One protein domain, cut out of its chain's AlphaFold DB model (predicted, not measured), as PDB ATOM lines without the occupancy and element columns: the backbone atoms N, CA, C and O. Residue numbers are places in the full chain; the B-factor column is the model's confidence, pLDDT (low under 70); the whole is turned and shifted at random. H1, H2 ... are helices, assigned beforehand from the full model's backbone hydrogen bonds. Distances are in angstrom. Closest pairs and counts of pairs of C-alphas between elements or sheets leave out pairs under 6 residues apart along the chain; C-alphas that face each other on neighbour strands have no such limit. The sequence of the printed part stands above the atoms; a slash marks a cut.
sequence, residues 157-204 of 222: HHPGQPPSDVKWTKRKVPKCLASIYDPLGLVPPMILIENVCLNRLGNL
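AT A GLANCE: This is residues 157 to 204 of the 222 residues of an uncharacterized protein of Ancylostoma duodenale (UniProt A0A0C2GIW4). The printed part is a flat, loosely folded S of three passes: an unnamed stretch, residues 157 to 171, runs out and turns at its far end, the short helix H1 comes back, and the long helix H2 runs out again, with H1 between the other two passes. Residues 163 to 168 stick out at the first turn. There are 48 residues with two named helices, H1 then H2, and no named strand; the class is all helix, though under half of the residues, 22 of 48, are in named elements. The whole is only just compact, close to loose, with a radius of gyration of the C-alphas of 11.4 A and spans of 30 by 26 by 14 A.

IN THESE COORDINATES: Begin at C-alpha 157, at (40.228, 77.909, 92.840); no named element comes before residue 172. Find C-alpha 172 at (29.286, 91.054, 95.892), where H1 begins; it holds residues 172 to 177. H2 holds residues 188 to 203 and measures 21.5 A from first to last C-alpha, ending at (15.088, 87.578, 103.904).

HOW THE PARTS SIT: H1 and H2 form a helical hairpin, opposite ways at a shallow tilt of 27 degrees. They only just touch, with 3 pairs of C-alphas within 8 A; look at the closest, those of Leu 177 and Ile 191, 7.4 A apart. H2 touches H1 with residues 191 to 198 alone. Each O i to N i+4 pair of H1 is within hydrogen-bond range; in H2, 10 of 12 are.

THE WHOLE: The C-alphas farthest apart are those of Asp 165 and Leu 184, 32.9 A. The printed part has no cut, and the link from H1 to H2 is short. In the B-factor column the mean pLDDT of the printed part is 71.6; residues 160 to 161, 170 and 189 to 204 are under 70.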
ATOM      1  N   HIS A 157      39.852  76.728  92.070       82.25
ATOM      2  CA  HIS A 157      40.228  77.909  92.840       82.25
ATOM      3  C   HIS A 157      39.085  78.345  93.737       82.25
ATOM      4  O   HIS A 157      37.971  78.590  93.270       82.25
ATOM      5  N   HIS A 158      39.382  78.492  95.024       72.19
ATOM      6  CA  HIS A 158      38.497  79.211  95.923       72.19
ATOM      7  C   HIS A 158      38.638  80.720  95.672       72.19
ATOM      8  O   HIS A 158      39.704  81.186  95.253       72.19
ATOM      9  N   PRO A 159      37.599  81.521  95.949       71.94
ATOM     10  CA  PRO A 159      37.750  82.962  95.942       71.94
ATOM     11  C   PRO A 159      38.793  83.317  97.002       71.94
ATOM     12  O   PRO A 159      38.707  82.856  98.144       71.94
ATOM     13  N   GLY A 160      39.813  84.085  96.619       67.25
ATOM     14  CA  GLY A 160      40.822  84.551  97.567       67.25
ATOM     15  C   GLY A 160      40.177  85.312  98.726       67.25
ATOM     16  O   GLY A 160      39.067  85.838  98.593       67.25
ATOM     17  N   GLN A 161      40.872  85.387  99.865       69.62
ATOM     18  CA  GLN A 161      40.397  86.230 100.958       69.62
ATOM     19  C   GLN A 161      40.216  87.664 100.442       69.62
ATOM     20  O   GLN A 161      41.123  88.205  99.797       69.62
ATOM     21  N   PRO A 162      39.048  88.281 100.675       70.56
ATOM     22  CA  PRO A 162      38.851  89.670 100.303       70.56
ATOM     23  C   PRO A 162      39.870  90.544 101.057       70.56
ATOM     24  O   PRO A 162      40.193  90.247 102.210       70.56
ATOM     25  N   PRO A 163      40.332  91.650 100.460       79.19
ATOM     26  CA  PRO A 163      41.040  92.684 101.199       79.19
ATOM     27  C   PRO A 163      40.260  93.122 102.449       79.19
ATOM     28  O   PRO A 163      39.025  93.164 102.442       79.19
ATOM     29  N   SER A 164      40.981  93.455 103.522       76.56
ATOM     30  CA  SER A 164      40.416  93.761 104.846       76.56
ATOM     31  C   SER A 164      39.416  94.928 104.846       76.56
ATOM     32  O   SER A 164      38.589  95.042 105.745       76.56
ATOM     33  N   ASP A 165      39.479  95.797 103.840       83.31
ATOM     34  CA  ASP A 165      38.648  96.986 103.645       83.31
ATOM     35  C   ASP A 165      37.417  96.744 102.745       83.31
ATOM     36  O   ASP A 165      36.632  97.664 102.476       83.31
ATOM     37  N   VAL A 166      37.192  95.509 102.279       80.25
ATOM     38  CA  VAL A 166      36.048  95.193 101.419       80.25
ATOM     39  C   VAL A 166      34.728  95.376 102.165       80.25
ATOM     40  O   VAL A 166      34.311  94.571 102.997       80.25
ATOM     41  N   LYS A 167      33.966  96.392 101.748       81.50
ATOM     42  CA  LYS A 167      32.533  96.475 102.058       81.50
ATOM     43  C   LYS A 167      31.770  95.412 101.275       81.50
ATOM     44  O   LYS A 167      31.603  95.540 100.054       81.50
ATOM     45  N   TRP A 168      31.299  94.384 101.971       79.12
ATOM     46  CA  TRP A 168      30.437  93.349 101.414       79.12
ATOM     47  C   TRP A 168      29.042  93.892 101.088       79.12
ATOM     48  O   TRP A 168      28.469  94.686 101.828       79.12
ATOM     49  N   THR A 169      28.486  93.467  99.953       79.25
ATOM     50  CA  THR A 169      27.116  93.805  99.542       79.25
ATOM     51  C   THR A 169      26.384  92.546  99.101       79.25
ATOM     52  O   THR A 169      27.018  91.588  98.651       79.25
ATOM     53  N   LYS A 170      25.043  92.574  99.123       69.12
ATOM     54  CA  LYS A 170      24.193  91.483  98.605       69.12
ATOM     55  C   LYS A 170      24.526  91.080  97.163       69.12
ATOM     56  O   LYS A 170      24.240  89.961  96.776       69.12
ATOM     57  N   ARG A 171      25.130  91.976  96.371       71.50
ATOM     58  CA  ARG A 171      25.583  91.696  94.997       71.50
ATOM     59  C   ARG A 171      27.017  91.166  94.922       71.50
ATOM     60  O   ARG A 171      27.331  90.422  94.000       71.50
ATOM     61  N   LYS A 172      27.893  91.533  95.864       74.56
ATOM     62  CA  LYS A 172      29.286  91.054  95.892       74.56
ATOM     63  C   LYS A 172      29.388  89.587  96.299       74.56
ATOM     64  O   LYS A 172      30.244  88.893  95.770       74.56
ATOM     65  N   VAL A 173      28.506  89.116  97.181       74.69
ATOM     66  CA  VAL A 173      28.539  87.722  97.652       74.69
ATOM     67  C   VAL A 173      28.201  86.726  96.523       74.69
ATOM     68  O   VAL A 173      29.050  85.890  96.238       74.69
ATOM     69  N   PRO A 174      27.087  86.845  95.765       72.12
ATOM     70  CA  PRO A 174      26.817  85.943  94.642       72.12
ATOM     71  C   PRO A 174      27.865  86.047  93.531       72.12
ATOM     72  O   PRO A 174      28.180  85.051  92.896       72.12
ATOM     73  N   LYS A 175      28.443  87.239  93.312       79.06
ATOM     74  CA  LYS A 175      29.545  87.430  92.358       79.06
ATOM     75  C   LYS A 175      30.789  86.622  92.749       79.06
ATOM     76  O   LYS A 175      31.441  86.066  91.876       79.06
ATOM     77  N   CYS A 176      31.107  86.583  94.040       77.56
ATOM     78  CA  CYS A 176      32.212  85.806  94.598       77.56
ATOM     79  C   CYS A 176      31.939  84.296  94.515       77.56
ATOM     80  O   CYS A 176      32.811  83.525  94.140       77.56
ATOM     81  N   LEU A 177      30.706  83.868  94.790       75.38
ATOM     82  CA  LEU A 177      30.323  82.462  94.645       75.38
ATOM     83  C   LEU A 177      30.362  81.997  93.190       75.38
ATOM     84  O   LEU A 177      30.912  80.946  92.889       75.38
ATOM     85  N   ALA A 178      29.835  82.809  92.274       78.31
ATOM     86  CA  ALA A 178      29.810  82.502  90.849       78.31
ATOM     87  C   ALA A 178      31.205  82.486  90.203       78.31
ATOM     88  O   ALA A 178      31.339  82.001  89.083       78.31
ATOM     89  N   SER A 179      32.244  83.012  90.871       81.25
ATOM     90  CA  SER A 179      33.622  82.869  90.386       81.25
ATOM     91  C   SER A 179      34.211  81.483  90.646       81.25
ATOM     92  O   SER A 179      35.239  81.155  90.062       81.25
ATOM     93  N   ILE A 180      33.576  80.671  91.496       83.88
ATOM     94  CA  ILE A 180      33.970  79.281  91.707       83.88
ATOM     95  C   ILE A 180      33.443  78.464  90.531       83.88
ATOM     96  O   ILE A 180      32.245  78.208  90.414       83.88
ATOM     97  N   TYR A 181      34.345  78.071  89.637       84.81
ATOM     98  CA  TYR A 181      34.011  77.202  88.519       84.81
ATOM     99  C   TYR A 181      34.101  75.735  88.958       84.81
ATOM    100  O   TYR A 181      35.194  75.189  89.085       84.81
ATOM    101  N   ASP A 182      32.945  75.117  89.207       82.62
ATOM    102  CA  ASP A 182      32.816  73.724  89.651       82.62
ATOM    103  C   ASP A 182      31.904  72.926  88.703       82.62
ATOM    104  O   ASP A 182      30.719  72.728  88.984       82.62
ATOM    105  N   PRO A 183      32.426  72.475  87.550       83.12
ATOM    106  CA  PRO A 183      31.640  71.713  86.582       83.12
ATOM    107  C   PRO A 183      31.264  70.305  87.073       83.12
ATOM    108  O   PRO A 183      30.423  69.659  86.454       83.12
ATOM    109  N   LEU A 184      31.885  69.818  88.153       81.25
ATOM    110  CA  LEU A 184      31.651  68.484  88.713       81.25
ATOM    111  C   LEU A 184      30.715  68.496  89.929       81.25
ATOM    112  O   LEU A 184      30.263  67.434  90.352       81.25
ATOM    113  N   GLY A 185      30.418  69.670  90.490       80.12
ATOM    114  CA  GLY A 185      29.594  69.794  91.688       80.12
ATOM    115  C   GLY A 185      30.249  69.187  92.933       80.12
ATOM    116  O   GLY A 185      29.547  68.615  93.764       80.12
ATOM    117  N   LEU A 186      31.577  69.276  93.069       78.81
ATOM    118  CA  LEU A 186      32.341  68.692  94.183       78.81
ATOM    119  C   LEU A 186      32.422  69.589  95.419       78.81
ATOM    120  O   LEU A 186      32.530  69.092  96.540       78.81
ATOM    121  N   VAL A 187      32.362  70.910  95.244       76.25
ATOM    122  CA  VAL A 187      32.466  71.877  96.345       76.25
ATOM    123  C   VAL A 187      31.141  72.404  96.948       76.25
ATOM    124  O   VAL A 187      31.225  73.290  97.808       76.25
ATOM    125  N   PRO A 188      29.920  71.889  96.643       70.62
ATOM    126  CA  PRO A 188      28.689  72.333  97.295       70.62
ATOM    127  C   PRO A 188      28.725  72.334  98.825       70.62
ATOM    128  O   PRO A 188      28.218  73.301  99.379       70.62
ATOM    129  N   PRO A 189      29.326  71.362  99.546       64.06
ATOM    130  CA  PRO A 189      29.389  71.424 101.009       64.06
ATOM    131  C   PRO A 189      30.126  72.664 101.541       64.06
ATOM    132  O   PRO A 189      29.753  73.183 102.591       64.06
ATOM    133  N   MET A 190      31.118  73.177 100.801       62.75
ATOM    134  CA  MET A 190      31.817  74.423 101.145       62.75
ATOM    135  C   MET A 190      30.965  75.659 100.825       62.75
ATOM    136  O   MET A 190      30.894  76.586 101.626       62.75
ATOM    137  N   ILE A 191      30.256  75.646  99.692       65.44
ATOM    138  CA  ILE A 191      29.424  76.768  99.227       65.44
ATOM    139  C   ILE A 191      28.064  76.824  99.960       65.44
ATOM    140  O   ILE A 191      27.433  77.878 100.058       65.44
ATOM    141  N   LEU A 192      27.584  75.706 100.513       63.28
ATOM    142  CA  LEU A 192      26.264  75.580 101.139       63.28
ATOM    143  C   LEU A 192      26.110  76.516 102.340       63.28
ATOM    144  O   LEU A 192      25.065  77.149 102.486       63.28
ATOM    145  N   ILE A 193      27.152  76.648 103.165       61.94
ATOM    146  CA  ILE A 193      27.160  77.573 104.308       61.94
ATOM    147  C   ILE A 193      26.959  79.013 103.815       61.94
ATOM    148  O   ILE A 193      26.155  79.765 104.370       61.94
ATOM    149  N   GLU A 194      27.613  79.379 102.718       60.47
ATOM    150  CA  GLU A 194      27.552  80.719 102.135       60.47
ATOM    151  C   GLU A 194      26.204  80.989 101.442       60.47
ATOM    152  O   GLU A 194      25.637  82.074 101.590       60.47
ATOM    153  N   ASN A 195      25.619  79.985 100.779       59.91
ATOM    154  CA  ASN A 195      24.274  80.052 100.195       59.91
ATOM    155  C   ASN A 195      23.174  80.177 101.261       59.91
ATOM    156  O   ASN A 195      22.217  80.937 101.093       59.91
ATOM    157  N   VAL A 196      23.308  79.475 102.388       63.25
ATOM    158  CA  VAL A 196      22.403  79.626 103.537       63.25
ATOM    159  C   VAL A 196      22.503  81.042 104.112       63.25
ATOM    160  O   VAL A 196      21.475  81.659 104.403       63.25
ATOM    161  N   CYS A 197      23.713  81.597 104.218       59.72
ATOM    162  CA  CYS A 197      23.928  82.986 104.623       59.72
ATOM    163  C   CYS A 197      23.307  83.986 103.633       59.72
ATOM    164  O   CYS A 197      22.638  84.926 104.063       59.72
ATOM    165  N   LEU A 198      23.444  83.767 102.322       60.97
ATOM    166  CA  LEU A 198      22.799  84.577 101.283       60.97
ATOM    167  C   LEU A 198      21.273  84.572 101.387       60.97
ATOM    168  O   LEU A 198      20.658  85.639 101.351       60.97
ATOM    169  N   ASN A 199      20.666  83.398 101.560       61.19
ATOM    170  CA  ASN A 199      19.218  83.266 101.716       61.19
ATOM    171  C   ASN A 199      18.723  83.994 102.974       61.19
ATOM    172  O   ASN A 199      17.718  84.705 102.935       61.19
ATOM    173  N   ARG A 200      19.471  83.906 104.083       59.72
ATOM    174  CA  ARG A 200      19.168  84.658 105.311       59.72
ATOM    175  C   ARG A 200      19.309  86.172 105.111       59.72
ATOM    176  O   ARG A 200      18.425  86.916 105.520       59.72
ATOM    177  N   LEU A 201      20.356  86.637 104.425       59.59
ATOM    178  CA  LEU A 201      20.564  88.056 104.092       59.59
ATOM    179  C   LEU A 201      19.493  88.608 103.138       59.59
ATOM    180  O   LEU A 201      19.113  89.778 103.244       59.59
ATOM    181  N   GLY A 202      19.002  87.787 102.209       58.66
ATOM    182  CA  GLY A 202      17.882  88.108 101.323       58.66
ATOM    183  C   GLY A 202      16.591  88.367 102.099       58.66
ATOM    184  O   GLY A 202      15.937  89.384 101.868       58.66
ATOM    185  N   ASN A 203      16.308  87.523 103.093       56.88
ATOM    186  CA  ASN A 203      15.088  87.578 103.904       56.88
ATOM    187  C   ASN A 203      15.069  88.698 104.961       56.88
ATOM    188  O   ASN A 203      13.997  89.058 105.435       56.88
ATOM    189  N   LEU A 204      16.214  89.303 105.299       50.94
ATOM    190  CA  LEU A 204      16.295  90.392 106.290       50.94
ATOM    191  C   LEU A 204      15.723  91.746 105.814       50.94
ATOM    192  O   LEU A 204      15.572  92.647 106.631       50.94
TER     193      LEU A 204